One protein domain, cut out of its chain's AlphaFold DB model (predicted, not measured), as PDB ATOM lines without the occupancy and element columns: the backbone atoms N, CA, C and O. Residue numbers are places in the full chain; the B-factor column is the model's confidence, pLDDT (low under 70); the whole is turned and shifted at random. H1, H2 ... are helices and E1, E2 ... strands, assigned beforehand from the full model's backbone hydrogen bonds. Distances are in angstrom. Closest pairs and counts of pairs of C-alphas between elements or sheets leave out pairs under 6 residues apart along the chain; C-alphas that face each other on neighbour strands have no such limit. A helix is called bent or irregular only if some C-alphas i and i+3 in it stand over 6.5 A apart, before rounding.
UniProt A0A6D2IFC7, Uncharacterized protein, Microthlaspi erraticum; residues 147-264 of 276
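This is residues 147 to 264 of the 276 residues of an uncharacterized protein of Microthlaspi erraticum (UniProt A0A6D2IFC7). A strongly twisted, branched sheet of six strands is built round the long, sharply bent strand E6, with E7 and E8 side by side on one side of it and E5 and the E1-E2 hairpin on the other. Toward the opposite end of the longest axis sits a smaller part, the two-stranded hairpin E3-E4 with the tiny helix H1, and residues 197 to 212 lead from there back to E5. The printed part has 118 residues, with one named helix and eight named strands in the order E1, E2, H1, E3, E4, E5, E6, E7, E8. The class is mostly strand, though under half of the residues are in named elements; the large sheet is mixed and the small one antiparallel. The whole is compact, with a radius of gyration of the C-alphas of 14.1 A and spans of 38 by 33 by 23 A.

E6, residues 219 to 230, bends by 104 degrees at residue 222, and its pairing is staggered. On one side of it lie E5, residues 213 to 216, beside residues 219 to 225, and E1, residues 152 to 157, beside residues 227 to 230. E5 and E6 form an antiparallel hairpin, with N 214 and O 224 within hydrogen-bond range at 2.8 A. E1 is parallel to E6, with N 154 and O 228 at 2.8 A. E2, residues 160 to 164, is an edge strand and forms a hairpin with E1, with N 155 and O 162 at 2.9 A. On the other side of E6 lies E7, residues 247 to 252, antiparallel to it and a hairpin with it, with N 227 and O 249 at 3.0 A. E8, residues 257 to 260, forms a hairpin with E7, with N 250 and O 259 at 2.8 A. E5, E6, E7 and E8 make a meander, each strand the antiparallel neighbour of the one before. E3, residues 181 to 184, and E4, residues 193 to 196, form a hairpin at 156 degrees, with N 182 and O 195 at 2.9 A. The closest C-alphas of E4 and E7, Leu 195 and Val 248, are 7.9 A apart. H1, residues 173 to 176, is not on the branched sheet; its closest C-alpha pair with E4, Cys 176 and Cys 196, is 6.1 A apart. H1 is too short for an O i to N i+4 pair, and its one O i to N i+3 pair is not within range.

E1 begins at C-alpha 152 (93.297, 170.414, 121.559) and is 16.1 A long. E6 is 22.8 A long and ends at C-alpha 230 (103.096, 174.175, 119.712). E7 measures 15.7 A, and E8 ends at C-alpha 260 (102.626, 174.703, 132.762).

The C-alphas farthest apart, those of Asn 172 and Lys 221, are 41.2 A apart. The printed part has no cut; the links E4 to E5 and E6 to E7 are long. Mean pLDDT of the printed part is 83.0, with residues 165 to 173, 189 and 232 to 234 under 70.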
ATOM      1  N   CYS A 147      98.396 158.963 131.725       91.06
ATOM      2  CA  CYS A 147      98.619 159.415 130.366       91.06
ATOM      3  C   CYS A 147      97.924 160.765 130.145       91.06
ATOM      4  O   CYS A 147      96.701 160.889 130.280       91.06
ATOM      5  N   LEU A 148      98.708 161.780 129.804       91.38
ATOM      6  CA  LEU A 148      98.234 163.060 129.303       91.38
ATOM      7  C   LEU A 148      97.820 162.856 127.851       91.38
ATOM      8  O   LEU A 148      98.628 162.478 127.005       91.38
ATOM      9  N   SER A 149      96.539 163.081 127.575       89.81
ATOM     10  CA  SER A 149      95.982 162.982 126.229       89.81
ATOM     11  C   SER A 149      95.246 164.279 125.901       89.81
ATOM     12  O   SER A 149      94.012 164.308 125.972       89.81
ATOM     13  N   PRO A 150      95.984 165.380 125.645       88.50
ATOM     14  CA  PRO A 150      95.374 166.640 125.238       88.50
ATOM     15  C   PRO A 150      94.555 166.416 123.963       88.50
ATOM     16  O   PRO A 150      94.966 165.685 123.064       88.50
ATOM     17  N   GLN A 151      93.364 167.011 123.921       84.81
ATOM     18  CA  GLN A 151      92.439 166.879 122.785       84.81
ATOM     19  C   GLN A 151      92.513 168.077 121.835       84.81
ATOM     20  O   GLN A 151      91.923 168.049 120.760       84.81
ATOM     21  N   ILE A 152      93.210 169.135 122.252       86.75
ATOM     22  CA  ILE A 152      93.297 170.414 121.559       86.75
ATOM     23  C   ILE A 152      94.773 170.784 121.460       86.75
ATOM     24  O   ILE A 152      95.495 170.732 122.463       86.75
ATOM     25  N   GLU A 153      95.191 171.168 120.261       88.31
ATOM     26  CA  GLU A 153      96.462 171.841 120.030       88.31
ATOM     27  C   GLU A 153      96.237 173.339 119.933       88.31
ATOM     28  O   GLU A 153      95.227 173.801 119.389       88.31
ATOM     29  N   ILE A 154      97.178 174.097 120.474       88.38
ATOM     30  CA  ILE A 154      97.204 175.538 120.321       88.38
ATOM     31  C   ILE A 154      98.599 176.005 119.925       88.38
ATOM     32  O   ILE A 154      99.598 175.488 120.426       88.38
ATOM     33  N   SER A 155      98.674 177.037 119.093       87.62
ATOM     34  CA  SER A 155      99.916 177.748 118.802       87.62
ATOM     35  C   SER A 155      99.907 179.150 119.388       87.62
ATOM     36  O   SER A 155      98.862 179.787 119.534       87.62
ATOM     37  N   TYR A 156     101.093 179.640 119.748       85.31
ATOM     38  CA  TYR A 156     101.273 181.005 120.235       85.31
ATOM     39  C   TYR A 156     101.873 181.876 119.133       85.31
ATOM     40  O   TYR A 156     103.036 181.716 118.764       85.31
ATOM     41  N   GLN A 157     101.071 182.796 118.596       82.31
ATOM     42  CA  GLN A 157     101.463 183.688 117.505       82.31
ATOM     43  C   GLN A 157     100.997 185.112 117.807       82.31
ATOM     44  O   GLN A 157      99.900 185.326 118.317       82.31
ATOM     45  N   TYR A 158     101.839 186.105 117.506       80.50
ATOM     46  CA  TYR A 158     101.507 187.531 117.659       80.50
ATOM     47  C   TYR A 158     100.931 187.912 119.040       80.50
ATOM     48  O   TYR A 158     100.074 188.789 119.150       80.50
ATOM     49  N   GLY A 159     101.396 187.246 120.102       80.81
ATOM     50  CA  GLY A 159     100.966 187.514 121.475       80.81
ATOM     51  C   GLY A 159      99.657 186.840 121.901       80.81
ATOM     52  O   GLY A 159      99.128 187.189 122.954       80.81
ATOM     53  N   LYS A 160      99.101 185.917 121.103       84.12
ATOM     54  CA  LYS A 160      97.832 185.230 121.396       84.12
ATOM     55  C   LYS A 160      97.885 183.739 121.075       84.12
ATOM     56  O   LYS A 160      98.670 183.301 120.238       84.12
ATOM     57  N   PHE A 161      97.016 182.977 121.739       87.75
ATOM     58  CA  PHE A 161      96.804 181.564 121.436       87.75
ATOM     59  C   PHE A 161      95.761 181.382 120.339       87.75
ATOM     60  O   PHE A 161      94.678 181.970 120.386       87.75
ATOM     61  N   HIS A 162      96.092 180.521 119.389       85.94
ATOM     62  CA  HIS A 162      95.225 180.080 118.309       85.94
ATOM     63  C   HIS A 162      94.986 178.584 118.463       85.94
ATOM     64  O   HIS A 162      95.916 177.858 118.787       85.94
ATOM     65  N   ILE A 163      93.740 178.138 118.289       83.94
ATOM     66  CA  ILE A 163      93.418 176.708 118.257       83.94
ATOM     67  C   ILE A 163      93.737 176.199 116.862       83.94
ATOM     68  O   ILE A 163      93.222 176.750 115.888       83.94
ATOM     69  N   ASP A 164      94.531 175.140 116.796       78.88
ATOM     70  CA  ASP A 164      94.907 174.501 115.545       78.88
ATOM     71  C   ASP A 164      94.153 173.169 115.395       78.88
ATOM     72  O   ASP A 164      94.047 172.375 116.333       78.88
ATOM     73  N   GLU A 165      93.591 172.927 114.206       63.22
ATOM     74  CA  GLU A 165      93.087 171.605 113.831       63.22
ATOM     75  C   GLU A 165      94.277 170.733 113.444       63.22
ATOM     76  O   GLU A 165      94.902 170.961 112.407       63.22
ATOM     77  N   VAL A 166      94.594 169.730 114.264       61.03
ATOM     78  CA  VAL A 166      95.730 168.847 113.989       61.03
ATOM     79  C   VAL A 166      95.287 167.405 113.792       61.03
ATOM     80  O   VAL A 166      94.582 166.809 114.610       61.03
ATOM     81  N   ASP A 167      95.715 166.843 112.659       57.28
ATOM     82  CA  ASP A 167      95.628 165.416 112.370       57.28
ATOM     83  C   ASP A 167      96.789 164.720 113.089       57.28
ATOM     84  O   ASP A 167      97.938 164.749 112.651       57.28
ATOM     85  N   TRP A 168      96.484 164.101 114.229       59.22
ATOM     86  CA  TRP A 168      97.440 163.453 115.134       59.22
ATOM     87  C   TRP A 168      98.088 162.170 114.584       59.22
ATOM     88  O   TRP A 168      98.554 161.316 115.341       59.22
ATOM     89  N   ARG A 169      98.120 161.992 113.264       51.56
ATOM     90  CA  ARG A 169      98.641 160.793 112.602       51.56
ATOM     91  C   ARG A 169     100.124 160.913 112.301       51.56
ATOM     92  O   ARG A 169     100.545 160.834 111.152       51.56
ATOM     93  N   PHE A 170     100.930 161.013 113.352       51.50
ATOM     94  CA  PHE A 170     102.373 160.853 113.223       51.50
ATOM     95  C   PHE A 170     102.874 159.626 113.970       51.50
ATOM     96  O   PHE A 170     103.320 159.687 115.108       51.50
ATOM     97  N   GLY A 171     102.953 158.527 113.227       56.28
ATOM     98  CA  GLY A 171     104.204 157.788 113.239       56.28
ATOM     99  C   GLY A 171     104.115 156.306 113.547       56.28
ATOM    100  O   GLY A 171     103.149 155.779 114.095       56.28
ATOM    101  N   ASN A 172     105.176 155.641 113.108       60.81
ATOM    102  CA  ASN A 172     105.418 154.220 113.263       60.81
ATOM    103  C   ASN A 172     105.313 153.781 114.742       60.81
ATOM    104  O   ASN A 172     105.414 154.569 115.683       60.81
ATOM    105  N   LYS A 173     105.100 152.481 114.966       63.97
ATOM    106  CA  LYS A 173     104.847 151.921 116.306       63.97
ATOM    107  C   LYS A 173     105.994 152.152 117.317       63.97
ATOM    108  O   LYS A 173     105.760 152.006 118.519       63.97
ATOM    109  N   TRP A 174     107.192 152.533 116.856       70.94
ATOM    110  CA  TRP A 174     108.337 152.925 117.691       70.94
ATOM    111  C   TRP A 174     108.084 154.214 118.480       70.94
ATOM    112  O   TRP A 174     108.525 154.344 119.625       70.94
ATOM    113  N   ASN A 175     107.313 155.143 117.915       76.75
ATOM    114  CA  ASN A 175     107.068 156.451 118.521       76.75
ATOM    115  C   ASN A 175     106.244 156.381 119.815       76.75
ATOM    116  O   ASN A 175     106.176 157.355 120.558       76.75
ATOM    117  N   CYS A 176     105.638 155.226 120.109       82.62
ATOM    118  CA  CYS A 176     104.878 155.002 121.336       82.62
ATOM    119  C   CYS A 176     105.688 154.348 122.468       82.62
ATOM    120  O   CYS A 176     105.137 154.120 123.543       82.62
ATOM    121  N   LEU A 177     106.973 154.038 122.261       83.19
ATOM    122  CA  LEU A 177     107.822 153.488 123.320       83.19
ATOM    123  C   LEU A 177     108.140 154.531 124.410       83.19
ATOM    124  O   LEU A 177     108.202 155.720 124.098       83.19
ATOM    125  N   PRO A 178     108.446 154.113 125.658       84.69
ATOM    126  CA  PRO A 178     108.744 155.027 126.772       84.69
ATOM    127  C   PRO A 178     109.926 155.988 126.586       84.69
ATOM    128  O   PRO A 178     110.073 156.934 127.365       84.69
ATOM    129  N   LEU A 179     110.759 155.742 125.570       78.06
ATOM    130  CA  LEU A 179     111.826 156.637 125.112       78.06
ATOM    131  C   LEU A 179     111.281 157.946 124.530       78.06
ATOM    132  O   LEU A 179     111.940 158.967 124.617       78.06
ATOM    133  N   ASN A 180     110.071 157.914 123.969       79.81
ATOM    134  CA  ASN A 180     109.400 159.058 123.351       79.81
ATOM    135  C   ASN A 180     108.332 159.667 124.270       79.81
ATOM    136  O   ASN A 180     107.400 160.338 123.812       79.81
ATOM    137  N   TRP A 181     108.405 159.368 125.568       85.69
ATOM    138  CA  TRP A 181     107.472 159.887 126.554       85.69
ATOM    139  C   TRP A 181     108.088 161.064 127.288       85.69
ATOM    140  O   TRP A 181     109.078 160.902 128.006       85.69
ATOM    141  N   GLU A 182     107.425 162.209 127.188       86.00
ATOM    142  CA  GLU A 182     107.686 163.360 128.039       86.00
ATOM    143  C   GLU A 182     107.038 163.114 129.400       86.00
ATOM    144  O   GLU A 182     105.842 162.836 129.479       86.00
ATOM    145  N   LYS A 183     107.829 163.147 130.471       85.94
ATOM    146  CA  LYS A 183     107.400 162.740 131.814       85.94
ATOM    147  C   LYS A 183     107.230 163.971 132.697       85.94
ATOM    148  O   LYS A 183     108.060 164.870 132.685       85.94
ATOM    149  N   PHE A 184     106.164 163.993 133.493       85.69
ATOM    150  CA  PHE A 184     105.812 165.129 134.343       85.69
ATOM    151  C   PHE A 184     105.697 164.715 135.808       85.69
ATOM    152  O   PHE A 184     105.190 163.637 136.150       85.69
ATOM    153  N   ARG A 185     106.126 165.627 136.681       84.56
ATOM    154  CA  ARG A 185     106.095 165.497 138.138       84.56
ATOM    155  C   ARG A 185     105.163 166.571 138.692       84.56
ATOM    156  O   ARG A 185     105.407 167.755 138.488       84.56
ATOM    157  N   LEU A 186     104.078 166.159 139.349       79.81
ATOM    158  CA  LEU A 186     103.178 167.089 140.053       79.81
ATOM    159  C   LEU A 186     103.520 167.215 141.539       79.81
ATOM    160  O   LEU A 186     103.403 168.294 142.109       79.81
ATOM    161  N   THR A 187     103.921 166.108 142.167       72.00
ATOM    162  CA  THR A 187     104.232 166.020 143.598       72.00
ATOM    163  C   THR A 187     105.322 164.978 143.820       72.00
ATOM    164  O   THR A 187     105.205 163.874 143.288       72.00
ATOM    165  N   GLY A 188     106.317 165.285 144.654       70.75
ATOM    166  CA  GLY A 188     107.390 164.349 145.002       70.75
ATOM    167  C   GLY A 188     108.480 164.216 143.933       70.75
ATOM    168  O   GLY A 188     108.558 165.017 143.003       70.75
ATOM    169  N   GLU A 189     109.346 163.216 144.106       69.19
ATOM    170  CA  GLU A 189     110.534 163.026 143.264       69.19
ATOM    171  C   GLU A 189     110.239 162.265 141.962       69.19
ATOM    172  O   GLU A 189     110.871 162.546 140.945       69.19
ATOM    173  N   ASP A 190     109.259 161.356 141.958       77.25
ATOM    174  CA  ASP A 190     108.959 160.495 140.811       77.25
ATOM    175  C   ASP A 190     107.959 161.113 139.820       77.25
ATOM    176  O   ASP A 190     107.034 161.845 140.180       77.25
ATOM    177  N   ALA A 191     108.109 160.756 138.540       82.88
ATOM    178  CA  ALA A 191     107.127 161.080 137.512       82.88
ATOM    179  C   ALA A 191     105.787 160.391 137.801       82.88
ATOM    180  O   ALA A 191     105.725 159.186 138.042       82.88
ATOM    181  N   THR A 192     104.705 161.163 137.728       86.88
ATOM    182  CA  THR A 192     103.335 160.668 137.937       86.88
ATOM    183  C   THR A 192     102.511 160.686 136.656       86.88
ATOM    184  O   THR A 192     101.523 159.958 136.548       86.88
ATOM    185  N   HIS A 193     102.923 161.486 135.672       90.19
ATOM    186  CA  HIS A 193     102.228 161.654 134.402       90.19
ATOM    187  C   HIS A 193     103.204 161.557 133.233       90.19
ATOM    188  O   HIS A 193     104.404 161.781 133.393       90.19
ATOM    189  N   PHE A 194     102.684 161.259 132.047       90.19
ATOM    190  CA  PHE A 194     103.463 161.308 130.816       90.19
ATOM    191  C   PHE A 194     102.612 161.726 129.619       90.19
ATOM    192  O   PHE A 194     101.427 161.411 129.565       90.19
ATOM    193  N   LEU A 195     103.227 162.378 128.638       89.06
ATOM    194  CA  LEU A 195     102.703 162.558 127.290       89.06
ATOM    195  C   LEU A 195     103.503 161.658 126.345       89.06
ATOM    196  O   LEU A 195     104.725 161.752 126.273       89.06
ATOM    197  N   CYS A 196     102.818 160.811 125.580       87.94
ATOM    198  CA  CYS A 196     103.455 160.087 124.482       87.94
ATOM    199  C   CYS A 196     103.536 160.986 123.244       87.94
ATOM    200  O   CYS A 196     102.496 161.285 122.660       87.94
ATOM    201  N   ARG A 197     104.745 161.364 122.809       82.44
ATOM    202  CA  ARG A 197     104.941 162.240 121.638       82.44
ATOM    203  C   ARG A 197     104.531 161.596 120.312       82.44
ATOM    204  O   ARG A 197     104.244 162.301 119.355       82.44
ATOM    205  N   GLY A 198     104.472 160.265 120.255       80.50
ATOM    206  CA  GLY A 198     104.063 159.535 119.055       80.50
ATOM    207  C   GLY A 198     102.559 159.460 118.812       80.50
ATOM    208  O   GLY A 198     102.136 159.204 117.695       80.50
ATOM    209  N   CYS A 199     101.727 159.617 119.842       83.94
ATOM    210  CA  CYS A 199     100.272 159.501 119.667       83.94
ATOM    211  C   CYS A 199      99.450 160.441 120.549       83.94
ATOM    212  O   CYS A 199      98.234 160.277 120.641       83.94
ATOM    213  N   ASN A 200     100.095 161.357 121.274       83.50
ATOM    214  CA  ASN A 200      99.479 162.252 122.258       83.50
ATOM    215  C   ASN A 200      98.520 161.526 123.207       83.50
ATOM    216  O   ASN A 200      97.401 161.953 123.492       83.50
ATOM    217  N   GLY A 201      98.949 160.341 123.644       85.44
ATOM    218  CA  GLY A 201      98.210 159.502 124.581       85.44
ATOM    219  C   GLY A 201      96.957 158.821 124.022       85.44
ATOM    220  O   GLY A 201      96.229 158.165 124.774       85.44
ATOM    221  N   GLN A 202      96.669 158.930 122.722       83.00
ATOM    222  CA  GLN A 202      95.467 158.330 122.136       83.00
ATOM    223  C   GLN A 202      95.525 156.797 122.130       83.00
ATOM    224  O   GLN A 202      94.525 156.154 122.465       83.00
ATOM    225  N   SER A 203      96.696 156.225 121.836       82.75
ATOM    226  CA  SER A 203      96.895 154.777 121.661       82.75
ATOM    227  C   SER A 203      97.202 154.007 122.953       82.75
ATOM    228  O   SER A 203      97.160 152.781 122.942       82.75
ATOM    229  N   HIS A 204      97.451 154.698 124.068       85.00
ATOM    230  CA  HIS A 204      97.832 154.109 125.360       85.00
ATOM    231  C   HIS A 204      96.612 153.808 126.247       85.00
ATOM    232  O   HIS A 204      96.358 154.494 127.240       85.00
ATOM    233  N   LYS A 205      95.805 152.812 125.864       83.25
ATOM    234  CA  LYS A 205      94.553 152.440 126.566       83.25
ATOM    235  C   LYS A 205      94.790 151.706 127.887       83.25
ATOM    236  O   LYS A 205      93.903 151.655 128.734       83.25
ATOM    237  N   GLU A 206      95.969 151.126 128.043       82.62
ATOM    238  CA  GLU A 206      96.432 150.418 129.230       82.62
ATOM    239  C   GLU A 206      96.712 151.359 130.418       82.62
ATOM    240  O   GLU A 206      96.724 150.914 131.567       82.62
ATOM    241  N   TYR A 207      96.863 152.664 130.160       86.38
ATOM    242  CA  TYR A 207      97.061 153.695 131.177       86.38
ATOM    243  C   TYR A 207      95.774 154.475 131.460       86.38
ATOM    244  O   TYR A 207      94.968 154.756 130.570       86.38
ATOM    245  N   ASN A 208      95.602 154.891 132.718       88.94
ATOM    246  CA  ASN A 208      94.559 155.851 133.072       88.94
ATOM    247  C   ASN A 208      94.843 157.180 132.359       88.94
ATOM    248  O   ASN A 208      95.981 157.647 132.373       88.94
ATOM    249  N   LYS A 209      93.815 157.814 131.790       89.88
ATOM    250  CA  LYS A 209      93.948 159.141 131.175       89.88
ATOM    251  C   LYS A 209      93.693 160.245 132.197       89.88
ATOM    252  O   LYS A 209      92.808 160.107 133.044       89.88
ATOM    253  N   ALA A 210      94.462 161.326 132.110       87.06
ATOM    254  CA  ALA A 210      94.215 162.526 132.901       87.06
ATOM    255  C   ALA A 210      92.868 163.158 132.530       87.06
ATOM    256  O   ALA A 210      92.357 162.978 131.421       87.06
ATOM    257  N   LEU A 211      92.301 163.921 133.466       83.50
ATOM    258  CA  LEU A 211      91.122 164.724 133.180       83.50
ATOM    259  C   LEU A 211      91.476 165.795 132.145       83.50
ATOM    260  O   LEU A 211      92.486 166.482 132.272       83.50
ATOM    261  N   VAL A 212      90.608 165.952 131.148       81.69
ATOM    262  CA  VAL A 212      90.737 167.006 130.130       81.69
ATOM    263  C   VAL A 212      90.502 168.388 130.744       81.69
ATOM    264  O   VAL A 212      91.011 169.381 130.240       81.69
ATOM    265  N   GLU A 213      89.766 168.446 131.856       84.19
ATOM    266  CA  GLU A 213      89.455 169.670 132.582       84.19
ATOM    267  C   GLU A 213      89.897 169.572 134.045       84.19
ATOM    268  O   GLU A 213      89.571 168.611 134.748       84.19
ATOM    269  N   MET A 214      90.624 170.583 134.521       84.06
ATOM    270  CA  MET A 214      91.186 170.630 135.872       84.06
ATOM    271  C   MET A 214      90.846 171.950 136.563       84.06
ATOM    272  O   MET A 214      90.953 173.029 135.984       84.06
ATOM    273  N   LYS A 215      90.447 171.883 137.836       83.50
ATOM    274  CA  LYS A 215      90.273 173.081 138.669       83.50
ATOM    275  C   LYS A 215      91.597 173.422 139.335       83.50
ATOM    276  O   LYS A 215      92.215 172.546 139.928       83.50
ATOM    277  N   HIS A 216      91.975 174.695 139.293       84.25
ATOM    278  CA  HIS A 216      93.178 175.181 139.958       84.25
ATOM    279  C   HIS A 216      92.849 176.287 140.965       84.25
ATOM    280  O   HIS A 216      91.922 177.076 140.776       84.25
ATOM    281  N   THR A 217      93.620 176.377 142.047       84.19
ATOM    282  CA  THR A 217      93.408 177.350 143.134       84.19
ATOM    283  C   THR A 217      93.571 178.802 142.679       84.19
ATOM    284  O   THR A 217      92.855 179.667 143.189       84.19
ATOM    285  N   LEU A 218      94.457 179.048 141.705       83.81
ATOM    286  CA  LEU A 218      94.661 180.343 141.033       83.81
ATOM    287  C   LEU A 218      93.558 180.677 140.011       83.81
ATOM    288  O   LEU A 218      93.421 181.828 139.613       83.81
ATOM    289  N   HIS A 219      92.740 179.699 139.610       84.94
ATOM    290  CA  HIS A 219      91.691 179.873 138.608       84.94
ATOM    291  C   HIS A 219      90.416 179.103 138.999       84.94
ATOM    292  O   HIS A 219      90.085 178.048 138.463       84.94
ATOM    293  N   ARG A 220      89.697 179.629 140.003       78.25
ATOM    294  CA  ARG A 220      88.594 178.910 140.679       78.25
ATOM    295  C   ARG A 220      87.253 178.945 139.947       78.25
ATOM    296  O   ARG A 220      86.397 178.107 140.218       78.25
ATOM    297  N   LYS A 221      87.029 179.947 139.090       79.38
ATOM    298  CA  LYS A 221      85.705 180.210 138.496       79.38
ATOM    299  C   LYS A 221      85.347 179.226 137.388       79.38
ATOM    300  O   LYS A 221      84.180 178.876 137.253       79.38
ATOM    301  N   GLN A 222      86.329 178.802 136.602       83.62
ATOM    302  CA  GLN A 222      86.138 177.910 135.464       83.62
ATOM    303  C   GLN A 222      87.270 176.875 135.443       83.62
ATOM    304  O   GLN A 222      88.384 177.195 135.862       83.62
ATOM    305  N   PRO A 223      87.011 175.631 135.014       86.38
ATOM    306  CA  PRO A 223      88.082 174.662 134.833       86.38
ATOM    307  C   PRO A 223      89.035 175.110 133.716       86.38
ATOM    308  O   PRO A 223      88.635 175.778 132.764       86.38
ATOM    309  N   LEU A 224      90.303 174.744 133.860       91.50
ATOM    310  CA  LEU A 224      91.316 174.860 132.821       91.50
ATOM    311  C   LEU A 224      91.279 173.603 131.951       91.50
ATOM    312  O   LEU A 224      91.093 172.506 132.475       91.50
ATOM    313  N   GLN A 225      91.488 173.760 130.652       92.56
ATOM    314  CA  GLN A 225      91.576 172.666 129.693       92.56
ATOM    315  C   GLN A 225      93.027 172.227 129.511       92.56
ATOM    316  O   GLN A 225      93.927 173.062 129.423       92.56
ATOM    317  N   LEU A 226      93.246 170.920 129.430       92.25
ATOM    318  CA  LEU A 226      94.530 170.329 129.080       92.25
ATOM    319  C   LEU A 226      94.754 170.445 127.568       92.25
ATOM    320  O   LEU A 226      94.021 169.837 126.781       92.25
ATOM    321  N   VAL A 227      95.776 171.195 127.171       91.62
ATOM    322  CA  VAL A 227      96.090 171.480 125.764       91.62
ATOM    323  C   VAL A 227      97.568 171.242 125.476       91.62
ATOM    324  O   VAL A 227      98.411 171.312 126.375       91.62
ATOM    325  N   LEU A 228      97.881 170.951 124.215       90.06
ATOM    326  CA  LEU A 228      99.255 170.881 123.726       90.06
ATOM    327  C   LEU A 228      99.629 172.225 123.099       90.06
ATOM    328  O   LEU A 228      98.935 172.693 122.202       90.06
ATOM    329  N   LEU A 229     100.703 172.846 123.577       88.12
ATOM    330  CA  LEU A 229     101.239 174.085 123.030       88.12
ATOM    331  C   LEU A 229     102.348 173.787 122.020       88.12
ATOM    332  O   LEU A 229     103.429 173.321 122.388       88.12
ATOM    333  N   TYR A 230     102.098 174.151 120.767       81.00
ATOM    334  CA  TYR A 230     103.096 174.175 119.712       81.00
ATOM    335  C   TYR A 230     103.675 175.584 119.561       81.00
ATOM    336  O   TYR A 230     102.992 176.521 119.141       81.00
ATOM    337  N   ALA A 231     104.941 175.764 119.934       70.25
ATOM    338  CA  ALA A 231     105.597 177.065 119.883       70.25
ATOM    339  C   ALA A 231     107.002 176.978 119.284       70.25
ATOM    340  O   ALA A 231     107.840 176.196 119.730       70.25
ATOM    341  N   PHE A 232     107.275 177.843 118.305       60.56
ATOM    342  CA  PHE A 232     108.616 178.074 117.776       60.56
ATOM    343  C   PHE A 232     109.226 179.309 118.457       60.56
ATOM    344  O   PHE A 232     109.100 180.423 117.956       60.56
ATOM    345  N   GLY A 233     109.870 179.123 119.612       65.75
ATOM    346  CA  GLY A 233     110.578 180.190 120.336       65.75
ATOM    347  C   GLY A 233     109.977 180.532 121.703       65.75
ATOM    348  O   GLY A 233     109.279 179.715 122.297       65.75
ATOM    349  N   SER A 234     110.289 181.730 122.212       65.25
ATOM    350  CA  SER A 234     109.802 182.209 123.511       65.25
ATOM    351  C   SER A 234     108.287 182.394 123.488       65.25
ATOM    352  O   SER A 234     107.748 183.134 122.657       65.25
ATOM    353  N   THR A 235     107.609 181.724 124.406       79.25
ATOM    354  CA  THR A 235     106.175 181.869 124.655       79.25
ATOM    355  C   THR A 235     105.953 182.943 125.720       79.25
ATOM    356  O   THR A 235     106.876 183.669 126.080       79.25
ATOM    357  N   ARG A 236     104.714 183.109 126.198       86.81
ATOM    358  CA  ARG A 236     104.487 183.903 127.410       86.81
ATOM    359  C   ARG A 236     104.820 183.098 128.665       86.81
ATOM    360  O   ARG A 236     104.821 181.868 128.638       86.81
ATOM    361  N   GLU A 237     104.986 183.817 129.764       91.25
ATOM    362  CA  GLU A 237     105.263 183.258 131.082       91.25
ATOM    363  C   GLU A 237     104.050 182.510 131.668       91.25
ATOM    364  O   GLU A 237     102.878 182.846 131.449       91.25
ATOM    365  N   CYS A 238     104.347 181.456 132.418       90.94
ATOM    366  CA  CYS A 238     103.418 180.658 133.195       90.94
ATOM    367  C   CYS A 238     102.921 181.470 134.389       90.94
ATOM    368  O   CYS A 238     103.706 181.851 135.251       90.94
ATOM    369  N   TYR A 239     101.600 181.603 134.534       91.00
ATOM    370  CA  TYR A 239     100.978 182.367 135.626       91.00
ATOM    371  C   TYR A 239     101.315 181.878 137.051       91.00
ATOM    372  O   TYR A 239     100.936 182.529 138.022       91.00
ATOM    373  N   CYS A 240     101.929 180.700 137.203       89.00
ATOM    374  CA  CYS A 240     102.270 180.128 138.505       89.00
ATOM    375  C   CYS A 240     103.754 180.273 138.881       89.00
ATOM    376  O   CYS A 240     104.059 180.276 140.072       89.00
ATOM    377  N   CYS A 241     104.669 180.294 137.912       88.94
ATOM    378  CA  CYS A 241     106.112 180.218 138.177       88.94
ATOM    379  C   CYS A 241     106.961 181.170 137.337       88.94
ATOM    380  O   CYS A 241     108.179 181.108 137.444       88.94
ATOM    381  N   ASP A 242     106.337 181.997 136.498       89.00
ATOM    382  CA  ASP A 242     106.987 182.986 135.633       89.00
ATOM    383  C   ASP A 242     107.975 182.402 134.594       89.00
ATOM    384  O   ASP A 242     108.598 183.132 133.835       89.00
ATOM    385  N   GLU A 243     108.088 181.074 134.491       89.25
ATOM    386  CA  GLU A 243     108.825 180.386 133.422       89.25
ATOM    387  C   GLU A 243     108.009 180.334 132.125       89.25
ATOM    388  O   GLU A 243     106.781 180.311 132.160       89.25
ATOM    389  N   ASP A 244     108.668 180.213 130.973       89.31
ATOM    390  CA  ASP A 244     107.997 180.046 129.678       89.31
ATOM    391  C   ASP A 244     106.985 178.883 129.673       89.31
ATOM    392  O   ASP A 244     107.253 177.775 130.154       89.31
ATOM    393  N   LEU A 245     105.829 179.099 129.040       90.12
ATOM    394  CA  LEU A 245     104.867 178.037 128.744       90.12
ATOM    395  C   LEU A 245     105.414 177.084 127.682       90.12
ATOM    396  O   LEU A 245     105.782 177.524 126.591       90.12
ATOM    397  N   ARG A 246     105.436 175.777 127.945       87.12
ATOM    398  CA  ARG A 246     105.999 174.796 127.001       87.12
ATOM    399  C   ARG A 246     105.252 173.467 127.055       87.12
ATOM    400  O   ARG A 246     104.804 173.046 128.117       87.12
ATOM    401  N   GLY A 247     105.156 172.797 125.905       87.81
ATOM    402  CA  GLY A 247     104.614 171.442 125.810       87.81
ATOM    403  C   GLY A 247     103.165 171.358 126.291       87.81
ATOM    404  O   GLY A 247     102.280 172.000 125.730       87.81
ATOM    405  N   VAL A 248     102.903 170.550 127.319       90.38
ATOM    406  CA  VAL A 248     101.551 170.397 127.877       90.38
ATOM    407  C   VAL A 248     101.253 171.498 128.890       90.38
ATOM    408  O   VAL A 248     101.925 171.618 129.919       90.38
ATOM    409  N   ILE A 249     100.181 172.250 128.644       92.50
ATOM    410  CA  ILE A 249      99.746 173.339 129.521       92.50
ATOM    411  C   ILE A 249      98.265 173.212 129.893       92.50
ATOM    412  O   ILE A 249      97.479 172.525 129.236       92.50
ATOM    413  N   LEU A 250      97.878 173.893 130.969       92.75
ATOM    414  CA  LEU A 250      96.489 174.112 131.352       92.75
ATOM    415  C   LEU A 250      96.066 175.509 130.896       92.75
ATOM    416  O   LEU A 250      96.679 176.495 131.305       92.75
ATOM    417  N   TYR A 251      95.018 175.598 130.081       92.56
ATOM    418  CA  TYR A 251      94.594 176.829 129.412       92.56
ATOM    419  C   TYR A 251      93.102 177.122 129.606       92.56
ATOM    420  O   TYR A 251      92.267 176.221 129.598       92.56
ATOM    421  N   CYS A 252      92.741 178.396 129.752       91.50
ATOM    422  CA  CYS A 252      91.359 178.861 129.714       91.50
ATOM    423  C   CYS A 252      91.180 179.904 128.613       91.50
ATOM    424  O   CYS A 252      91.648 181.033 128.736       91.50
ATOM    425  N   SER A 253      90.407 179.560 127.586       87.88
ATOM    426  CA  SER A 253      90.113 180.449 126.457       87.88
ATOM    427  C   SER A 253      89.266 181.674 126.818       87.88
ATOM    428  O   SER A 253      89.289 182.666 126.096       87.88
ATOM    429  N   THR A 254      88.519 181.633 127.927       88.81
ATOM    430  CA  THR A 254      87.615 182.732 128.311       88.81
ATOM    431  C   THR A 254      88.360 183.910 128.933       88.81
ATOM    432  O   THR A 254      87.997 185.059 128.701       88.81
ATOM    433  N   CYS A 255      89.379 183.636 129.746       89.00
ATOM    434  CA  CYS A 255      90.157 184.668 130.437       89.00
ATOM    435  C   CYS A 255      91.616 184.735 129.980       89.00
ATOM    436  O   CYS A 255      92.373 185.540 130.515       89.00
ATOM    437  N   ASP A 256      92.001 183.892 129.019       87.94
ATOM    438  CA  ASP A 256      93.368 183.764 128.528       87.94
ATOM    439  C   ASP A 256      94.376 183.447 129.656       87.94
ATOM    440  O   ASP A 256      95.521 183.899 129.672       87.94
ATOM    441  N   PHE A 257      93.954 182.639 130.632       91.38
ATOM    442  CA  PHE A 257      94.824 182.115 131.687       91.38
ATOM    443  C   PHE A 257      95.565 180.875 131.186       91.38
ATOM    444  O   PHE A 257      94.941 179.989 130.599       91.38
ATOM    445  N   ALA A 258      96.871 180.779 131.447       92.25
ATOM    446  CA  ALA A 258      97.682 179.629 131.051       92.25
ATOM    447  C   ALA A 258      98.745 179.272 132.099       92.25
ATOM    448  O   ALA A 258      99.363 180.151 132.696       92.25
ATOM    449  N   MET A 259      99.000 177.983 132.303       92.62
ATOM    450  CA  MET A 259     100.073 177.515 133.186       92.62
ATOM    451  C   MET A 259     100.676 176.195 132.717       92.62
ATOM    452  O   MET A 259      99.972 175.356 132.160       92.62
ATOM    453  N   ASN A 260     101.961 175.982 132.999       91.75
ATOM    454  CA  ASN A 260     102.626 174.703 132.762       91.75
ATOM    455  C   ASN A 260     101.945 173.583 133.557       91.75
ATOM    456  O   ASN A 260     101.565 173.780 134.716       91.75
ATOM    457  N   PHE A 261     101.818 172.390 132.967       91.00
ATOM    458  CA  PHE A 261     101.178 171.257 133.644       91.00
ATOM    459  C   PHE A 261     101.877 170.886 134.963       91.00
ATOM    460  O   PHE A 261     101.207 170.550 135.935       91.00
ATOM    461  N   SER A 262     103.203 171.041 135.050       88.62
ATOM    462  CA  SER A 262     103.983 170.842 136.285       88.62
ATOM    463  C   SER A 262     103.524 171.724 137.456       88.62
ATOM    464  O   SER A 262     103.739 171.380 138.618       88.62
ATOM    465  N   CYS A 263     102.858 172.847 137.179       89.44
ATOM    466  CA  CYS A 263     102.315 173.739 138.198       89.44
ATOM    467  C   CYS A 263     100.921 173.330 138.691       89.44
ATOM    468  O   CYS A 263     100.467 173.874 139.691       89.44
ATOM    469  N   ALA A 264     100.262 172.350 138.065       87.12
ATOM    470  CA  ALA A 264      98.900 171.943 138.420       87.12
ATOM    471  C   ALA A 264      98.761 171.429 139.865       87.12
ATOM    472  O   ALA A 264      97.677 171.505 140.443       87.12
TER     473      ALA A 264